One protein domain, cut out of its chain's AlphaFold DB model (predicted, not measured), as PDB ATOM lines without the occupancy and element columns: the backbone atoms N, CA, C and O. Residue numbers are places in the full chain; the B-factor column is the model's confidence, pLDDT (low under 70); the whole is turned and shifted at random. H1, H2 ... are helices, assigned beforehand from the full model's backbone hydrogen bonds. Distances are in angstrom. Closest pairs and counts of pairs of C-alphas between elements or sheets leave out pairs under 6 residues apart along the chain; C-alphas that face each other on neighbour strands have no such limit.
ATOM      1  N   SER A   2      98.015 167.124 129.865       63.66
ATOM      2  CA  SER A   2      98.084 165.863 130.650       63.66
ATOM      3  C   SER A   2      98.842 164.744 129.923       63.66
ATOM      4  O   SER A   2      99.702 164.132 130.531       63.66
ATOM      5  N   LYS A   3      98.620 164.545 128.614       68.62
ATOM      6  CA  LYS A   3      99.289 163.472 127.855       68.62
ATOM      7  C   LYS A   3     100.823 163.595 127.854       68.62
ATOM      8  O   LYS A   3     101.493 162.627 128.166       68.62
ATOM      9  N   ASP A   4     101.357 164.800 127.634       82.56
ATOM     10  CA  ASP A   4     102.811 165.045 127.662       82.56
ATOM     11  C   ASP A   4     103.424 164.837 129.059       82.56
ATOM     12  O   ASP A   4     104.558 164.383 129.188       82.56
ATOM     13  N   PHE A   5     102.682 165.178 130.117       85.56
ATOM     14  CA  PHE A   5     103.124 164.997 131.501       85.56
ATOM     15  C   PHE A   5     103.120 163.522 131.912       85.56
ATOM     16  O   PHE A   5     104.061 163.024 132.526       85.56
ATOM     17  N   ASP A   6     102.063 162.820 131.527       86.00
ATOM     18  CA  ASP A   6     101.884 161.392 131.731       86.00
ATOM     19  C   ASP A   6     102.967 160.587 130.981       86.00
ATOM     20  O   ASP A   6     103.562 159.666 131.546       86.00
ATOM     21  N   ASP A   7     103.283 160.979 129.744       88.00
ATOM     22  CA  ASP A   7     104.356 160.386 128.939       88.00
ATOM     23  C   ASP A   7     105.738 160.642 129.571       88.00
ATOM     24  O   ASP A   7     106.543 159.716 129.697       88.00
ATOM     25  N   PHE A   8     105.986 161.861 130.067       89.38
ATOM     26  CA  PHE A   8     107.203 162.197 130.815       89.38
ATOM     27  C   PHE A   8     107.398 161.295 132.045       89.38
ATOM     28  O   PHE A   8     108.504 160.801 132.284       89.38
ATOM     29  N   LEU A   9     106.340 161.056 132.827       90.75
ATOM     30  CA  LEU A   9     106.417 160.211 134.023       90.75
ATOM     31  C   LEU A   9     106.713 158.751 133.685       90.75
ATOM     32  O   LEU A   9     107.530 158.131 134.368       90.75
ATOM     33  N   ARG A  10     106.102 158.218 132.620       89.69
ATOM     34  CA  ARG A  10     106.359 156.848 132.151       89.69
ATOM     35  C   ARG A  10     107.809 156.662 131.727       89.69
ATOM     36  O   ARG A  10     108.442 155.697 132.144       89.69
ATOM     37  N   GLU A  11     108.362 157.608 130.970       90.25
ATOM     38  CA  GLU A  11     109.771 157.561 130.563       90.25
ATOM     39  C   GLU A  11     110.708 157.502 131.784       90.25
ATOM     40  O   GLU A  11     111.644 156.697 131.845       90.25
ATOM     41  N   HIS A  12     110.441 158.330 132.796       90.75
ATOM     42  CA  HIS A  12     111.268 158.380 134.002       90.75
ATOM     43  C   HIS A  12     111.089 157.142 134.885       90.75
ATOM     44  O   HIS A  12     112.066 156.656 135.457       90.75
ATOM     45  N   GLU A  13     109.881 156.591 134.966       90.81
ATOM     46  CA  GLU A  13     109.642 155.317 135.637       90.81
ATOM     47  C   GLU A  13     110.382 154.163 134.950       90.81
ATOM     48  O   GLU A  13     111.016 153.355 135.629       90.81
ATOM     49  N   GLU A  14     110.374 154.090 133.618       90.44
ATOM     50  CA  GLU A  14     111.145 153.079 132.891       90.44
ATOM     51  C   GLU A  14     112.638 153.177 133.208       90.44
ATOM     52  O   GLU A  14     113.306 152.159 133.407       90.44
ATOM     53  N   ASN A  15     113.169 154.396 133.307       90.44
ATOM     54  CA  ASN A  15     114.557 154.618 133.699       90.44
ATOM     55  C   ASN A  15     114.837 154.137 135.130       90.44
ATOM     56  O   ASN A  15     115.856 153.484 135.355       90.44
ATOM     57  N   VAL A  16     113.923 154.372 136.076       89.56
ATOM     58  CA  VAL A  16     114.014 153.826 137.441       89.56
ATOM     59  C   VAL A  16     113.953 152.296 137.428       89.56
ATOM     60  O   VAL A  16     114.773 151.638 138.064       89.56
ATOM     61  N   ASN A  17     113.034 151.704 136.668       88.94
ATOM     62  CA  ASN A  17     112.867 150.255 136.596       88.94
ATOM     63  C   ASN A  17     114.089 149.550 135.993       88.94
ATOM     64  O   ASN A  17     114.454 148.471 136.458       88.94
ATOM     65  N   LYS A  18     114.793 150.173 135.038       88.06
ATOM     66  CA  LYS A  18     116.075 149.654 134.523       88.06
ATOM     67  C   LYS A  18     117.125 149.497 135.632       88.06
ATOM     68  O   LYS A  18     117.919 148.561 135.575       88.06
ATOM     69  N   LEU A  19     117.105 150.356 136.657       86.12
ATOM     70  CA  LEU A  19     118.038 150.303 137.792       86.12
ATOM     71  C   LEU A  19     117.737 149.169 138.787       86.12
ATOM     72  O   LEU A  19     118.601 148.849 139.605       86.12
ATOM     73  N   LYS A  20     116.555 148.536 138.715       83.19
ATOM     74  CA  LYS A  20     116.236 147.338 139.517       83.19
ATOM     75  C   LYS A  20     117.063 146.127 139.091       83.19
ATOM     76  O   LYS A  20     117.248 145.203 139.870       83.19
ATOM     77  N   LYS A  21     117.587 146.101 137.861       81.88
ATOM     78  CA  LYS A  21     118.415 144.983 137.399       81.88
ATOM     79  C   LYS A  21     119.757 144.988 138.134       81.88
ATOM     80  O   LYS A  21     120.524 145.944 138.024       81.88
ATOM     81  N   ARG A  22     120.060 143.911 138.864       76.81
ATOM     82  CA  ARG A  22     121.300 143.767 139.642       76.81
ATOM     83  C   ARG A  22     122.244 142.751 139.005       76.81
ATOM     84  O   ARG A  22     121.822 141.666 138.624       76.81
ATOM     85  N   ASP A  23     123.536 143.076 138.955       73.75
ATOM     86  CA  ASP A  23     124.568 142.165 138.429       73.75
ATOM     87  C   ASP A  23     124.849 140.975 139.362       73.75
ATOM     88  O   ASP A  23     125.335 139.932 138.928       73.75
ATOM     89  N   LYS A  24     124.571 141.134 140.663       69.75
ATOM     90  CA  LYS A  24     124.729 140.097 141.689       69.75
ATOM     91  C   LYS A  24     123.567 140.157 142.677       69.75
ATOM     92  O   LYS A  24     123.524 141.050 143.522       69.75
ATOM     93  N   GLU A  25     122.662 139.189 142.591       65.69
ATOM     94  CA  GLU A  25     121.712 138.872 143.660       65.69
ATOM     95  C   GLU A  25     122.332 137.814 144.577       65.69
ATOM     96  O   GLU A  25     122.817 136.788 144.101       65.69
ATOM     97  N   THR A  26     122.328 138.048 145.890       67.62
ATOM     98  CA  THR A  26     122.731 137.029 146.872       67.62
ATOM     99  C   THR A  26     121.503 136.468 147.586       67.62
ATOM    100  O   THR A  26     120.521 137.181 147.771       67.62
ATOM    101  N   GLU A  27     121.533 135.208 148.030       64.00
ATOM    102  CA  GLU A  27     120.414 134.613 148.789       64.00
ATOM    103  C   GLU A  27     120.084 135.410 150.063       64.00
ATOM    104  O   GLU A  27     118.913 135.619 150.376       64.00
ATOM    105  N   SER A  28     121.101 135.980 150.721       64.38
ATOM    106  CA  SER A  28     120.926 136.852 151.895       64.38
ATOM    107  C   SER A  28     120.160 138.152 151.605       64.38
ATOM    108  O   SER A  28     119.609 138.771 152.518       64.38
ATOM    109  N   ASP A  29     120.131 138.585 150.340       63.41
ATOM    110  CA  ASP A  29     119.387 139.773 149.928       63.41
ATOM    111  C   ASP A  29     117.890 139.488 149.809       63.41
ATOM    112  O   ASP A  29     117.096 140.384 150.071       63.41
ATOM    113  N   LYS A  30     117.503 138.241 149.505       63.34
ATOM    114  CA  LYS A  30     116.096 137.818 149.422       63.34
ATOM    115  C   LYS A  30     115.451 137.668 150.802       63.34
ATOM    116  O   LYS A  30     114.259 137.912 150.945       63.34
ATOM    117  N   GLU A  31     116.233 137.321 151.828       64.31
ATOM    118  CA  GLU A  31     115.755 137.238 153.221       64.31
ATOM    119  C   GLU A  31     115.535 138.609 153.872       64.31
ATOM    120  O   GLU A  31     114.717 138.760 154.784       64.31
ATOM    121  N   ARG A  32     116.255 139.643 153.426       62.53
ATOM    122  CA  ARG A  32     116.052 141.005 153.921       62.53
ATOM    123  C   ARG A  32     114.891 141.628 153.156       62.53
ATOM    124  O   ARG A  32     115.077 142.082 152.040       62.53
ATOM    125  N   ALA A  33     113.733 141.762 153.802       63.97
ATOM    126  CA  ALA A  33     112.538 142.451 153.286       63.97
ATOM    127  C   ALA A  33     112.715 143.976 153.045       63.97
ATOM    128  O   ALA A  33     111.770 144.751 153.180       63.97
ATOM    129  N   ARG A  34     113.934 144.443 152.760       68.31
ATOM    130  CA  ARG A  34     114.227 145.839 152.440       68.31
ATOM    131  C   ARG A  34     114.202 146.030 150.934       68.31
ATOM    132  O   ARG A  34     114.887 145.316 150.212       68.31
ATOM    133  N   ASP A  35     113.484 147.062 150.513       81.19
ATOM    134  CA  ASP A  35     113.517 147.578 149.150       81.19
ATOM    135  C   ASP A  35     114.965 147.843 148.680       81.19
ATOM    136  O   ASP A  35     115.816 148.346 149.428       81.19
ATOM    137  N   GLU A  36     115.260 147.471 147.435       86.38
ATOM    138  CA  GLU A  36     116.619 147.496 146.899       86.38
ATOM    139  C   GLU A  36     117.169 148.915 146.759       86.38
ATOM    140  O   GLU A  36     118.355 149.147 147.013       86.38
ATOM    141  N   PHE A  37     116.325 149.879 146.387       91.12
ATOM    142  CA  PHE A  37     116.744 151.276 146.283       91.12
ATOM    143  C   PHE A  37     117.062 151.850 147.659       91.12
ATOM    144  O   PHE A  37     118.077 152.522 147.838       91.12
ATOM    145  N   SER A  38     116.270 151.491 148.668       89.56
ATOM    146  CA  SER A  38     116.531 151.839 150.068       89.56
ATOM    147  C   SER A  38     117.860 151.254 150.574       89.56
ATOM    148  O   SER A  38     118.564 151.867 151.389       89.56
ATOM    149  N   ARG A  39     118.257 150.076 150.071       88.69
ATOM    150  CA  ARG A  39     119.574 149.482 150.347       88.69
ATOM    151  C   ARG A  39     120.704 150.315 149.744       88.69
ATOM    152  O   ARG A  39     121.694 150.563 150.434       88.69
ATOM    153  N   ASP A  40     120.567 150.754 148.497       91.31
ATOM    154  CA  ASP A  40     121.578 151.583 147.831       91.31
ATOM    155  C   ASP A  40     121.686 152.972 148.462       91.31
ATOM    156  O   ASP A  40     122.795 153.414 148.769       91.31
ATOM    157  N   TYR A  41     120.553 153.594 148.785       94.31
ATOM    158  CA  TYR A  41     120.496 154.816 149.584       94.31
ATOM    159  C   TYR A  41     121.299 154.669 150.886       94.31
ATOM    160  O   TYR A  41     122.187 155.467 151.194       94.31
ATOM    161  N   SER A  42     121.053 153.585 151.632       93.19
ATOM    162  CA  SER A  42     121.773 153.305 152.878       93.19
ATOM    163  C   SER A  42     123.280 153.164 152.641       93.19
ATOM    164  O   SER A  42     124.084 153.710 153.397       93.19
ATOM    165  N   ARG A  43     123.690 152.452 151.583       92.94
ATOM    166  CA  ARG A  43     125.111 152.289 151.226       92.94
ATOM    167  C   ARG A  43     125.779 153.627 150.934       92.94
ATOM    168  O   ARG A  43     126.908 153.828 151.375       92.94
ATOM    169  N   VAL A  44     125.091 154.534 150.242       94.94
ATOM    170  CA  VAL A  44     125.581 155.893 149.978       94.94
ATOM    171  C   VAL A  44     125.809 156.640 151.286       94.94
ATOM    172  O   VAL A  44     126.943 157.054 151.544       94.94
ATOM    173  N   ILE A  45     124.783 156.737 152.137       94.06
ATOM    174  CA  ILE A  45     124.843 157.471 153.411       94.06
ATOM    175  C   ILE A  45     125.961 156.942 154.320       94.06
ATOM    176  O   ILE A  45     126.699 157.720 154.929       94.06
ATOM    177  N   TYR A  46     126.134 155.620 154.391       94.19
ATOM    178  CA  TYR A  46     127.165 154.994 155.220       94.19
ATOM    179  C   TYR A  46     128.530 154.855 154.529       94.19
ATOM    180  O   TYR A  46     129.482 154.353 155.138       94.19
ATOM    181  N   SER A  47     128.686 155.309 153.287       95.75
ATOM    182  CA  SER A  47     129.976 155.230 152.606       95.75
ATOM    183  C   SER A  47     130.981 156.223 153.193       95.75
ATOM    184  O   SER A  47     130.664 157.371 153.514       95.75
ATOM    185  N   ASN A  48     132.247 155.808 153.278       93.06
ATOM    186  CA  ASN A  48     133.332 156.724 153.637       93.06
ATOM    187  C   ASN A  48     133.436 157.883 152.635       93.06
ATOM    188  O   ASN A  48     133.746 159.005 153.022       93.06
ATOM    189  N   SER A  49     133.141 157.628 151.357       92.00
ATOM    190  CA  SER A  49     133.155 158.645 150.307       92.00
ATOM    191  C   SER A  49     132.160 159.772 150.548       92.00
ATOM    192  O   SER A  49     132.544 160.934 150.437       92.00
ATOM    193  N   PHE A  50     130.936 159.447 150.958       92.62
ATOM    194  CA  PHE A  50     129.931 160.448 151.291       92.62
ATOM    195  C   PHE A  50     130.295 161.219 152.569       92.62
ATOM    196  O   PHE A  50     130.268 162.448 152.576       92.62
ATOM    197  N   ARG A  51     130.768 160.533 153.621       91.69
ATOM    198  CA  ARG A  51     131.199 161.193 154.872       91.69
ATOM    199  C   ARG A  51     132.323 162.214 154.664       91.69
ATOM    200  O   ARG A  51     132.323 163.261 155.306       91.69
ATOM    201  N   ARG A  52     133.257 161.966 153.733       89.69
ATOM    202  CA  ARG A  52     134.343 162.914 153.404       89.69
ATOM    203  C   ARG A  52     133.837 164.272 152.903       89.69
ATOM    204  O   ARG A  52     134.562 165.255 153.035       89.69
ATOM    205  N   GLN A  53     132.612 164.357 152.379       87.44
ATOM    206  CA  GLN A  53     132.019 165.627 151.945       87.44
ATOM    207  C   GLN A  53     131.833 166.615 153.109       87.44
ATOM    208  O   GLN A  53     131.783 167.820 152.871       87.44
ATOM    209  N   GLN A  54     131.797 166.144 154.365       86.75
ATOM    210  CA  GLN A  54     131.740 167.010 155.549       86.75
ATOM    211  C   GLN A  54     132.950 167.951 155.636       86.75
ATOM    212  O   GLN A  54     132.812 169.099 156.052       86.75
ATOM    213  N   GLY A  55     134.128 167.471 155.224       81.75
ATOM    214  CA  GLY A  55     135.373 168.239 155.238       81.75
ATOM    215  C   GLY A  55     135.600 169.096 153.991       81.75
ATOM    216  O   GLY A  55     136.590 169.819 153.930       81.75
ATOM    217  N   LYS A  56     134.718 169.027 152.985       79.75
ATOM    218  CA  LYS A  56     134.846 169.812 151.752       79.75
ATOM    219  C   LYS A  56     133.892 171.000 151.784       79.75
ATOM    220  O   LYS A  56     132.680 170.828 151.892       79.75
ATOM    221  N   MET A  57     134.424 172.209 151.651       77.81
ATOM    222  CA  MET A  57     133.605 173.421 151.581       77.81
ATOM    223  C   MET A  57     132.933 173.560 150.209       77.81
ATOM    224  O   MET A  57     133.527 173.204 149.189       77.81
ATOM    225  N   GLN A  58     131.701 174.084 150.195       69.12
ATOM    226  CA  GLN A  58     130.981 174.369 148.950       69.12
ATOM    227  C   GLN A  58     131.347 175.758 148.402       69.12
ATOM    228  O   GLN A  58     131.659 175.888 147.223       69.12
ATOM    229  N   LEU A  59     131.397 176.777 149.267       67.88
ATOM    230  CA  LEU A  59     131.849 178.137 148.952       67.88
ATOM    231  C   LEU A  59     132.541 178.750 150.181       67.88
ATOM    232  O   LEU A  59     132.039 178.635 151.300       67.88
ATOM    233  N   PHE A  60     133.677 179.422 149.982       59.72
ATOM    234  CA  PHE A  60     134.265 180.294 151.004       59.72
ATOM    235  C   PHE A  60     133.475 181.610 151.019       59.72
ATOM    236  O   PHE A  60     133.551 182.386 150.071       59.72
ATOM    237  N   ALA A  61     132.709 181.865 152.080       53.28
ATOM    238  CA  ALA A  61     132.144 183.189 152.338       53.28
ATOM    239  C   ALA A  61     132.969 183.867 153.440       53.28
ATOM    240  O   ALA A  61     133.210 183.266 154.481       53.28
ATOM    241  N   VAL A  62     133.375 185.121 153.230       53.22
ATOM    242  CA  VAL A  62     134.289 185.887 154.112       53.22
ATOM    243  C   VAL A  62     133.647 186.284 155.461       53.22
ATOM    244  O   VAL A  62     134.274 186.924 156.297       53.22
ATOM    245  N   ASN A  63     132.405 185.875 155.731       53.50
ATOM    246  CA  ASN A  63     131.707 186.200 156.973       53.50
ATOM    247  C   ASN A  63     131.762 185.047 157.981       53.50
ATOM    248  O   ASN A  63     130.919 184.154 157.951       53.50
ATOM    249  N   GLY A  64     132.690 185.133 158.940       52.91
ATOM    250  CA  GLY A  64     132.896 184.155 160.024       52.91
ATOM    251  C   GLY A  64     131.759 184.019 161.052       52.91
ATOM    252  O   GLY A  64     131.955 183.408 162.096       52.91
ATOM    253  N   ARG A  65     130.580 184.601 160.789       55.56
ATOM    254  CA  ARG A  65     129.349 184.424 161.585       55.56
ATOM    255  C   ARG A  65     128.249 183.659 160.840       55.56
ATOM    256  O   ARG A  65     127.193 183.424 161.416       55.56
ATOM    257  N   ALA A  66     128.458 183.306 159.571       60.47
ATOM    258  CA  ALA A  66     127.498 182.524 158.802       60.47
ATOM    259  C   ALA A  66     127.777 181.026 158.989       60.47
ATOM    260  O   ALA A  66     128.927 180.598 158.954       60.47
ATOM    261  N   PHE A  67     126.731 180.213 159.145       61.41
ATOM    262  CA  PHE A  67     126.865 178.761 159.031       61.41
ATOM    263  C   PHE A  67     127.357 178.426 157.617       61.41
ATOM    264  O   PHE A  67     126.616 178.549 156.640       61.41
ATOM    265  N   HIS A  68     128.630 178.056 157.488       65.75
ATOM    266  CA  HIS A  68     129.213 177.721 156.195       65.75
ATOM    267  C   HIS A  68     128.719 176.345 155.748       65.75
ATOM    268  O   HIS A  68     128.965 175.337 156.410       65.75
ATOM    269  N   ARG A  69     128.039 176.299 154.600       71.25
ATOM    270  CA  ARG A  69     127.643 175.040 153.966       71.25
ATOM    271  C   ARG A  69     128.887 174.278 153.513       71.25
ATOM    272  O   ARG A  69     129.690 174.775 152.718       71.25
ATOM    273  N   ASN A  70     129.019 173.047 153.989       83.81
ATOM    274  CA  ASN A  70     129.910 172.069 153.381       83.81
ATOM    275  C   ASN A  70     129.144 171.276 152.312       83.81
ATOM    276  O   ASN A  70     127.913 171.342 152.206       83.81
ATOM    277  N   ARG A  71     129.880 170.521 151.504       87.81
ATOM    278  CA  ARG A  71     129.321 169.715 150.413       87.81
ATOM    279  C   ARG A  71     128.341 168.659 150.898       87.81
ATOM    280  O   ARG A  71     127.394 168.332 150.190       87.81
ATOM    281  N   LEU A  72     128.524 168.171 152.126       89.56
ATOM    282  CA  LEU A  72     127.594 167.237 152.754       89.56
ATOM    283  C   LEU A  72     126.233 167.897 153.015       89.56
ATOM    284  O   LEU A  72     125.215 167.395 152.551       89.56
ATOM    285  N   THR A  73     126.214 169.039 153.708       90.88
ATOM    286  CA  THR A  73     124.977 169.784 153.997       90.88
ATOM    287  C   THR A  73     124.277 170.229 152.721       90.88
ATOM    288  O   THR A  73     123.063 170.111 152.622       90.88
ATOM    289  N   HIS A  74     125.045 170.646 151.712       90.44
ATOM    290  CA  HIS A  74     124.497 170.989 150.408       90.44
ATOM    291  C   HIS A  74     123.840 169.780 149.728       90.44
ATOM    292  O   HIS A  74     122.719 169.886 149.246       90.44
ATOM    293  N   SER A  75     124.498 168.617 149.736       93.75
ATOM    294  CA  SER A  75     123.938 167.398 149.139       93.75
ATOM    295  C   SER A  75     122.631 166.977 149.821       93.75
ATOM    296  O   SER A  75     121.711 166.542 149.139       93.75
ATOM    297  N   PHE A  76     122.506 167.168 151.141       94.94
ATOM    298  CA  PHE A  76     121.242 166.947 151.854       94.94
ATOM    299  C   PHE A  76     120.145 167.948 151.468       94.94
ATOM    300  O   PHE A  76     118.996 167.546 151.301       94.94
ATOM    301  N   GLU A  77     120.476 169.231 151.292       94.50
ATOM    302  CA  GLU A  77     119.519 170.239 150.809       94.50
ATOM    303  C   GLU A  77     119.016 169.894 149.398       94.50
ATOM    304  O   GLU A  77     117.811 169.895 149.154       94.50
ATOM    305  N   VAL A  78     119.924 169.533 148.481       95.62
ATOM    306  CA  VAL A  78     119.571 169.118 147.113       95.62
ATOM    307  C   VAL A  78     118.721 167.847 147.134       95.62
ATOM    308  O   VAL A  78     117.723 167.777 146.425       95.62
ATOM    309  N   ALA A  79     119.064 166.870 147.978       97.00
ATOM    310  CA  ALA A  79     118.295 165.639 148.142       97.00
ATOM    311  C   ALA A  79     116.860 165.903 148.629       97.00
ATOM    312  O   ALA A  79     115.908 165.357 148.067       97.00
ATOM    313  N   GLN A  80     116.687 166.798 149.604       97.06
ATOM    314  CA  GLN A  80     115.366 167.187 150.096       97.06
ATOM    315  C   GLN A  80     114.538 167.898 149.015       97.06
ATOM    316  O   GLN A  80     113.356 167.587 148.855       97.06
ATOM    317  N   ILE A  81     115.151 168.799 148.240       97.44
ATOM    318  CA  ILE A  81     114.483 169.470 147.114       97.44
ATOM    319  C   ILE A  81     114.063 168.441 146.060       97.44
ATOM    320  O   ILE A  81     112.931 168.476 145.580       97.44
ATOM    321  N   ALA A  82     114.944 167.497 145.732       96.94
ATOM    322  CA  ALA A  82     114.684 166.468 144.735       96.94
ATOM    323  C   ALA A  82     113.505 165.563 145.147       96.94
ATOM    324  O   ALA A  82     112.616 165.293 144.339       96.94
ATOM    325  N   ARG A  83     113.421 165.190 146.432       96.75
ATOM    326  CA  ARG A  83     112.247 164.515 147.009       96.75
ATOM    327  C   ARG A  83     110.977 165.367 146.893       96.75
ATOM    328  O   ARG A  83     109.943 164.853 146.476       96.75
ATOM    329  N   GLY A  84     111.063 166.665 147.192       96.88
ATOM    330  CA  GLY A  84     109.940 167.598 147.060       96.88
ATOM    331  C   GLY A  84     109.412 167.731 145.626       96.88
ATOM    332  O   GLY A  84     108.204 167.865 145.427       96.88
ATOM    333  N   ILE A  85     110.287 167.630 144.620       95.44
ATOM    334  CA  ILE A  85     109.887 167.584 143.207       95.44
ATOM    335  C   ILE A  85     109.067 166.318 142.931       95.44
ATOM    336  O   ILE A  85     107.994 166.413 142.342       95.44
ATOM    337  N   VAL A  86     109.510 165.149 143.403       95.19
ATOM    338  CA  VAL A  86     108.756 163.892 143.234       95.19
ATOM    339  C   VAL A  86     107.391 163.959 143.928       95.19
ATOM    340  O   VAL A  86     106.389 163.545 143.348       95.19
ATOM    341  N   ASP A  87     107.314 164.549 145.123       95.12
ATOM    342  CA  ASP A  87     106.042 164.752 145.828       95.12
ATOM    343  C   ASP A  87     105.089 165.683 145.064       95.12
ATOM    344  O   ASP A  87     103.874 165.461 145.047       95.12
ATOM    345  N   TYR A  88     105.623 166.724 144.418       93.81
ATOM    346  CA  TYR A  88     104.841 167.591 143.540       93.81
ATOM    347  C   TYR A  88     104.324 166.818 142.323       93.81
ATOM    348  O   TYR A  88     103.133 166.896 142.022       93.81
ATOM    349  N   LEU A  89     105.177 166.031 141.663       91.75
ATOM    350  CA  LEU A  89     104.779 165.211 140.517       91.75
ATOM    351  C   LEU A  89     103.664 164.230 140.900       91.75
ATOM    352  O   LEU A  89     102.614 164.227 140.262       91.75
ATOM    353  N   LYS A  90     103.830 163.498 142.008       91.88
ATOM    354  CA  LYS A  90     102.835 162.556 142.540       91.88
ATOM    355  C   LYS A  90     101.459 163.195 142.736       91.88
ATOM    356  O   LYS A  90     100.449 162.591 142.397       91.88
ATOM    357  N   LYS A  91     101.407 164.421 143.266       90.81
ATOM    358  CA  LYS A  91     100.145 165.152 143.494       90.81
ATOM    359  C   LYS A  91      99.461 165.618 142.209       90.81
ATOM    360  O   LYS A  91      98.250 165.793 142.217       90.81
ATOM    361  N   ASN A  92     100.227 165.854 141.146       88.75
ATOM    362  CA  ASN A  92      99.722 166.358 139.866       88.75
ATOM    363  C   ASN A  92      99.554 165.250 138.812       88.75
ATOM    364  O   ASN A  92      99.254 165.546 137.659       88.75
ATOM    365  N   THR A  93      99.753 163.985 139.192       87.56
ATOM    366  CA  THR A  93      99.633 162.835 138.291       87.56
ATOM    367  C   THR A  93      98.182 162.407 138.129       87.56
ATOM    368  O   THR A  93      97.400 162.418 139.081       87.56
ATOM    369  N   SER A  94      97.828 162.012 136.910       79.81
ATOM    370  CA  SER A  94      96.507 161.490 136.575       79.81
ATOM    371  C   SER A  94      96.258 160.130 137.252       79.81
ATOM    372  O   SER A  94      97.116 159.251 137.242       79.81
ATOM    373  N   ASN A  95      95.056 159.907 137.803       77.31
ATOM    374  CA  ASN A  95      94.698 158.673 138.537       77.31
ATOM    375  C   ASN A  95      94.702 157.380 137.688       77.31
ATOM    376  O   ASN A  95      94.460 156.296 138.208       77.31
ATOM    377  N   ASN A  96      94.905 157.482 136.377       80.19
ATOM    378  CA  ASN A  96      94.909 156.374 135.422       80.19
ATOM    379  C   ASN A  96      96.321 155.834 135.125       80.19
ATOM    380  O   ASN A  96      96.484 155.050 134.187       80.19
ATOM    381  N   ILE A  97      97.336 156.261 135.880       82.75
ATOM    382  CA  ILE A  97      98.723 155.828 135.705       82.75
ATOM    383  C   ILE A  97      99.227 155.239 137.009       82.75
ATOM    384  O   ILE A  97      99.171 155.873 138.060       82.75
ATOM    385  N   ASP A  98      99.719 154.013 136.911       86.94
ATOM    386  CA  ASP A  98     100.366 153.308 138.004       86.94
ATOM    387  C   ASP A  98     101.867 153.608 137.936       86.94
ATOM    388  O   ASP A  98     102.560 153.024 137.108       86.94
ATOM    389  N   ILE A  99     102.324 154.589 138.723       89.69
ATOM    390  CA  ILE A  99     103.743 154.941 138.871       89.69
ATOM    391  C   ILE A  99     104.201 154.599 140.289       89.69
ATOM    392  O   ILE A  99     103.621 155.077 141.274       89.69
ATOM    393  N   ASP A 100     105.318 153.885 140.414       91.31
ATOM    394  CA  ASP A 100     105.978 153.674 141.706       91.31
ATOM    395  C   ASP A 100     106.765 154.921 142.163       91.31
ATOM    396  O   ASP A 100     107.998 155.011 142.090       91.31
ATOM    397  N   PHE A 101     106.033 155.908 142.685       92.25
ATOM    398  CA  PHE A 101     106.615 157.139 143.225       92.25
ATOM    399  C   PHE A 101     107.532 156.912 144.430       92.25
ATOM    400  O   PHE A 101     108.389 157.756 144.698       92.25
ATOM    401  N   ASN A 102     107.380 155.807 145.166       91.38
ATOM    402  CA  ASN A 102     108.237 155.530 146.316       91.38
ATOM    403  C   ASN A 102     109.647 155.176 145.840       91.38
ATOM    404  O   ASN A 102     110.612 155.809 146.270       91.38
ATOM    405  N   SER A 103     109.755 154.242 144.891       92.31
ATOM    406  CA  SER A 103     111.027 153.911 144.242       92.31
ATOM    407  C   SER A 103     111.646 155.127 143.560       92.31
ATOM    408  O   SER A 103     112.829 155.414 143.754       92.31
ATOM    409  N   MET A 104     110.844 155.892 142.808       93.62
ATOM    410  CA  MET A 104     111.314 157.104 142.131       93.62
ATOM    411  C   MET A 104     111.876 158.130 143.121       93.62
ATOM    412  O   MET A 104     112.955 158.677 142.894       93.62
ATOM    413  N   SER A 105     111.184 158.350 144.243       95.19
ATOM    414  CA  SER A 105     111.625 159.261 145.301       95.19
ATOM    415  C   SER A 105     112.989 158.855 145.858       95.19
ATOM    416  O   SER A 105     113.895 159.684 145.918       95.19
ATOM    417  N   VAL A 106     113.168 157.574 146.197       94.94
ATOM    418  CA  VAL A 106     114.436 157.067 146.745       94.94
ATOM    419  C   VAL A 106     115.566 157.164 145.720       94.94
ATOM    420  O   VAL A 106     116.677 157.558 146.078       94.94
ATOM    421  N   VAL A 107     115.314 156.852 144.446       95.12
ATOM    422  CA  VAL A 107     116.331 156.937 143.385       95.12
ATOM    423  C   VAL A 107     116.779 158.376 143.152       95.12
ATOM    424  O   VAL A 107     117.980 158.648 143.143       95.12
ATOM    425  N   VAL A 108     115.832 159.303 143.004       95.62
ATOM    426  CA  VAL A 108     116.120 160.724 142.771       95.62
ATOM    427  C   VAL A 108     116.862 161.332 143.963       95.62
ATOM    428  O   VAL A 108     117.858 162.033 143.783       95.62
ATOM    429  N   GLU A 109     116.444 161.002 145.186       96.44
ATOM    430  CA  GLU A 109     117.132 161.435 146.401       96.44
ATOM    431  C   GLU A 109     118.550 160.848 146.495       96.44
ATOM    432  O   GLU A 109     119.505 161.574 146.774       96.44
ATOM    433  N   THR A 110     118.723 159.556 146.201       96.38
ATOM    434  CA  THR A 110     120.045 158.907 146.184       96.38
ATOM    435  C   THR A 110     120.964 159.559 145.153       96.38
ATOM    436  O   THR A 110     122.116 159.856 145.468       96.38
ATOM    437  N   GLY A 111     120.458 159.832 143.945       95.69
ATOM    438  CA  GLY A 111     121.187 160.530 142.885       95.69
ATOM    439  C   GLY A 111     121.643 161.924 143.318       95.69
ATOM    440  O   GLY A 111     122.808 162.283 143.144       95.69
ATOM    441  N   ALA A 112     120.756 162.678 143.967       96.56
ATOM    442  CA  ALA A 112     121.071 163.985 144.532       96.56
ATOM    443  C   ALA A 112     122.140 163.918 145.636       96.56
ATOM    444  O   ALA A 112     123.017 164.778 145.688       96.56
ATOM    445  N   LEU A 113     122.137 162.889 146.489       96.06
ATOM    446  CA  LEU A 113     123.172 162.720 147.518       96.06
ATOM    447  C   LEU A 113     124.559 162.457 146.917       96.06
ATOM    448  O   LEU A 113     125.563 162.937 147.445       96.06
ATOM    449  N   VAL A 114     124.636 161.698 145.821       95.12
ATOM    450  CA  VAL A 114     125.923 161.316 145.216       95.12
ATOM    451  C   VAL A 114     126.432 162.285 144.153       95.12
ATOM    452  O   VAL A 114     127.565 162.114 143.707       95.12
ATOM    453  N   HIS A 115     125.663 163.306 143.768       93.88
ATOM    454  CA  HIS A 115     126.004 164.179 142.636       93.88
ATOM    455  C   HIS A 115     127.393 164.842 142.756       93.88
ATOM    456  O   HIS A 115     128.059 165.083 141.755       93.88
ATOM    457  N   ASP A 116     127.849 165.101 143.986       86.94
ATOM    458  CA  ASP A 116     129.110 165.790 144.303       86.94
ATOM    459  C   ASP A 116     130.169 164.840 144.911       86.94
ATOM    460  O   ASP A 116     131.244 165.264 145.344       86.94
ATOM    461  N   ILE A 117     129.905 163.527 144.968       88.50
ATOM    462  CA  ILE A 117     130.759 162.566 145.695       88.50
ATOM    463  C   ILE A 117     132.175 162.446 145.106       88.50
ATOM    464  O   ILE A 117     133.140 162.202 145.838       88.50
ATOM    465  N   GLY A 118     132.302 162.634 143.790       84.56
ATOM    466  CA  GLY A 118     133.547 162.476 143.035       84.56
ATOM    467  C   GLY A 118     134.398 163.739 142.928       84.56
ATOM    468  O   GLY A 118     135.531 163.667 142.459       84.56
ATOM    469  N   ASN A 119     133.894 164.891 143.366       80.50
ATOM    470  CA  ASN A 119     134.561 166.146 143.056       80.50
ATOM    471  C   ASN A 119     135.870 166.326 143.859       80.50
ATOM    472  O   ASN A 119     135.912 166.023 145.065       80.50
ATOM    473  N   PRO A 120     136.937 166.846 143.225       69.62
ATOM    474  CA  PRO A 120     138.255 166.958 143.838       69.62
ATOM    475  C   PRO A 120     138.303 168.014 144.955       69.62
ATOM    476  O   PRO A 120     137.427 168.890 145.041       69.62
ATOM    477  N   PRO A 121     139.327 167.955 145.832       63.69
ATOM    478  CA  PRO A 121     139.590 169.034 146.781       63.69
ATOM    479  C   PRO A 121     139.770 170.367 146.030       63.69
ATOM    480  O   PRO A 121     140.328 170.396 144.939       63.69
ATOM    481  N   PHE A 122     139.270 171.469 146.601       64.75
ATOM    482  CA  PHE A 122     139.260 172.817 145.996       64.75
ATOM    483  C   PHE A 122     138.401 172.992 144.722       64.75
ATOM    484  O   PHE A 122     138.504 174.014 144.040       64.75
ATOM    485  N   GLY A 123     137.516 172.038 144.404       66.31
ATOM    486  CA  GLY A 123     136.580 172.154 143.275       66.31
ATOM    487  C   GLY A 123     137.296 172.378 141.943       66.31
ATOM    488  O   GLY A 123     138.302 171.727 141.673       66.31
ATOM    489  N   HIS A 124     136.825 173.338 141.139       63.72
ATOM    490  CA  HIS A 124     137.412 173.644 139.826       63.72
ATOM    491  C   HIS A 124     138.909 173.984 139.869       63.72
ATOM    492  O   HIS A 124     139.615 173.763 138.892       63.72
ATOM    493  N   HIS A 125     139.425 174.510 140.988       59.84
ATOM    494  CA  HIS A 125     140.864 174.759 141.127       59.84
ATOM    495  C   HIS A 125     141.655 173.450 141.219       59.84
ATOM    496  O   HIS A 125     142.730 173.360 140.637       59.84
ATOM    497  N   GLY A 126     141.106 172.429 141.885       59.00
ATOM    498  CA  GLY A 126     141.684 171.086 141.914       59.00
ATOM    499  C   GLY A 126     141.599 170.383 140.559       59.00
ATOM    500  O   GLY A 126     142.573 169.777 140.129       59.00
ATOM    501  N   GLU A 127     140.480 170.524 139.838       62.28
ATOM    502  CA  GLU A 127     140.317 169.946 138.489       62.28
ATOM    503  C   GLU A 127     141.356 170.460 137.488       62.28
ATOM    504  O   GLU A 127     141.767 169.715 136.605       62.28
ATOM    505  N   ARG A 128     141.793 171.718 137.625       70.00
ATOM    506  CA  ARG A 128     142.809 172.324 136.748       70.00
ATOM    507  C   ARG A 128     144.245 171.905 137.061       70.00
ATOM    508  O   ARG A 128     145.103 172.125 136.223       70.00
ATOM    509  N   ILE A 129     144.517 171.377 138.255       70.06
ATOM    510  CA  ILE A 129     145.868 170.954 138.668       70.06
ATOM    511  C   ILE A 129     146.112 169.475 138.329       70.06
ATOM    512  O   ILE A 129     147.249 169.079 138.104       70.06
ATOM    513  N   PHE A 130     145.050 168.663 138.293       54.06
ATOM    514  CA  PHE A 130     145.115 167.227 137.986       54.06
ATOM    515  C   PHE A 130     144.729 166.870 136.536       54.06
ATOM    516  O   PHE A 130     144.657 165.685 136.212       54.06
ATOM    517  N   LYS A 131     144.461 167.869 135.686       47.47
ATOM    518  CA  LYS A 131     144.362 167.733 134.224       47.47
ATOM    519  C   LYS A 131     145.664 168.182 133.584       47.47
ATOM    520  O   LYS A 131     146.055 167.532 132.595       47.47
TER     521      LYS A 131
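AT A GLANCE: This is residues 2 to 131 of the 131 residues of the protein "Deoxyguanosinetriphosphate triphosphohydrolase-related protein" of Streptococcus suis (strain 05ZYH33) (UniProt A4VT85). Picture three helices side by side in a loose layer, with H6 between its hairpin partner H5 and H3. H1 crosses H6 at one end of this layer, H4 packs on the start of H5 at the other, and small H2 and H7 lie away from it. The printed part has 130 residues with seven named helices, H1 to H7 in order, and no named strand: all helix. It is loose, with a radius of gyration of the C-alphas of 18.2 A and spans of 53 by 42 by 32 A.

IN THESE COORDINATES: Find C-alpha 71 at (129.321, 169.715, 150.413); from there H5 runs 31.6 A to residue 92. H6 is residues 101 to 114, 19.9 A, and H3 residues 36 to 45, 14.5 A. H1 runs 24.5 A from C-alpha 2 at (98.084, 165.863, 130.650) to residue 18. H4 is residues 48 to 55, H2 27 to 31 and H7 124 to 127.

HOW THE PARTS SIT: Start at the hub, H6. It touches H5 at Ala 79 and Glu 109, the closest C-alphas, 4.7 A apart; this hairpin has a shallow tilt of 22 degrees, opposite ways. H6 touches H3 at Tyr 41 and Thr 110, closest C-alphas 5.3 A apart, and H1 at Val 16 and Met 104, closest C-alphas 6.3 A apart, at a steep tilt of 66 degrees. H4 touches H5 at Gln 53 and Leu 72, closest C-alphas 4.8 A apart. H2 and H7 touch no helix. Every O i to N i+4 pair is within hydrogen-bond range in H1, H2, H3, H5 and H6; in H4 1 of 4 is, beside 4 of 5 O i to N i+3 pairs, and H7 is too short for an i+4 pair.

THE WHOLE: The C-alphas of Glu 27 and Asn 63 are the farthest apart, 53.4 A. The printed part has no cut; H4 to H5 is the long link. Look for pLDDT under 70 in 34 residues, among them 24 to 34 and 58 to 68.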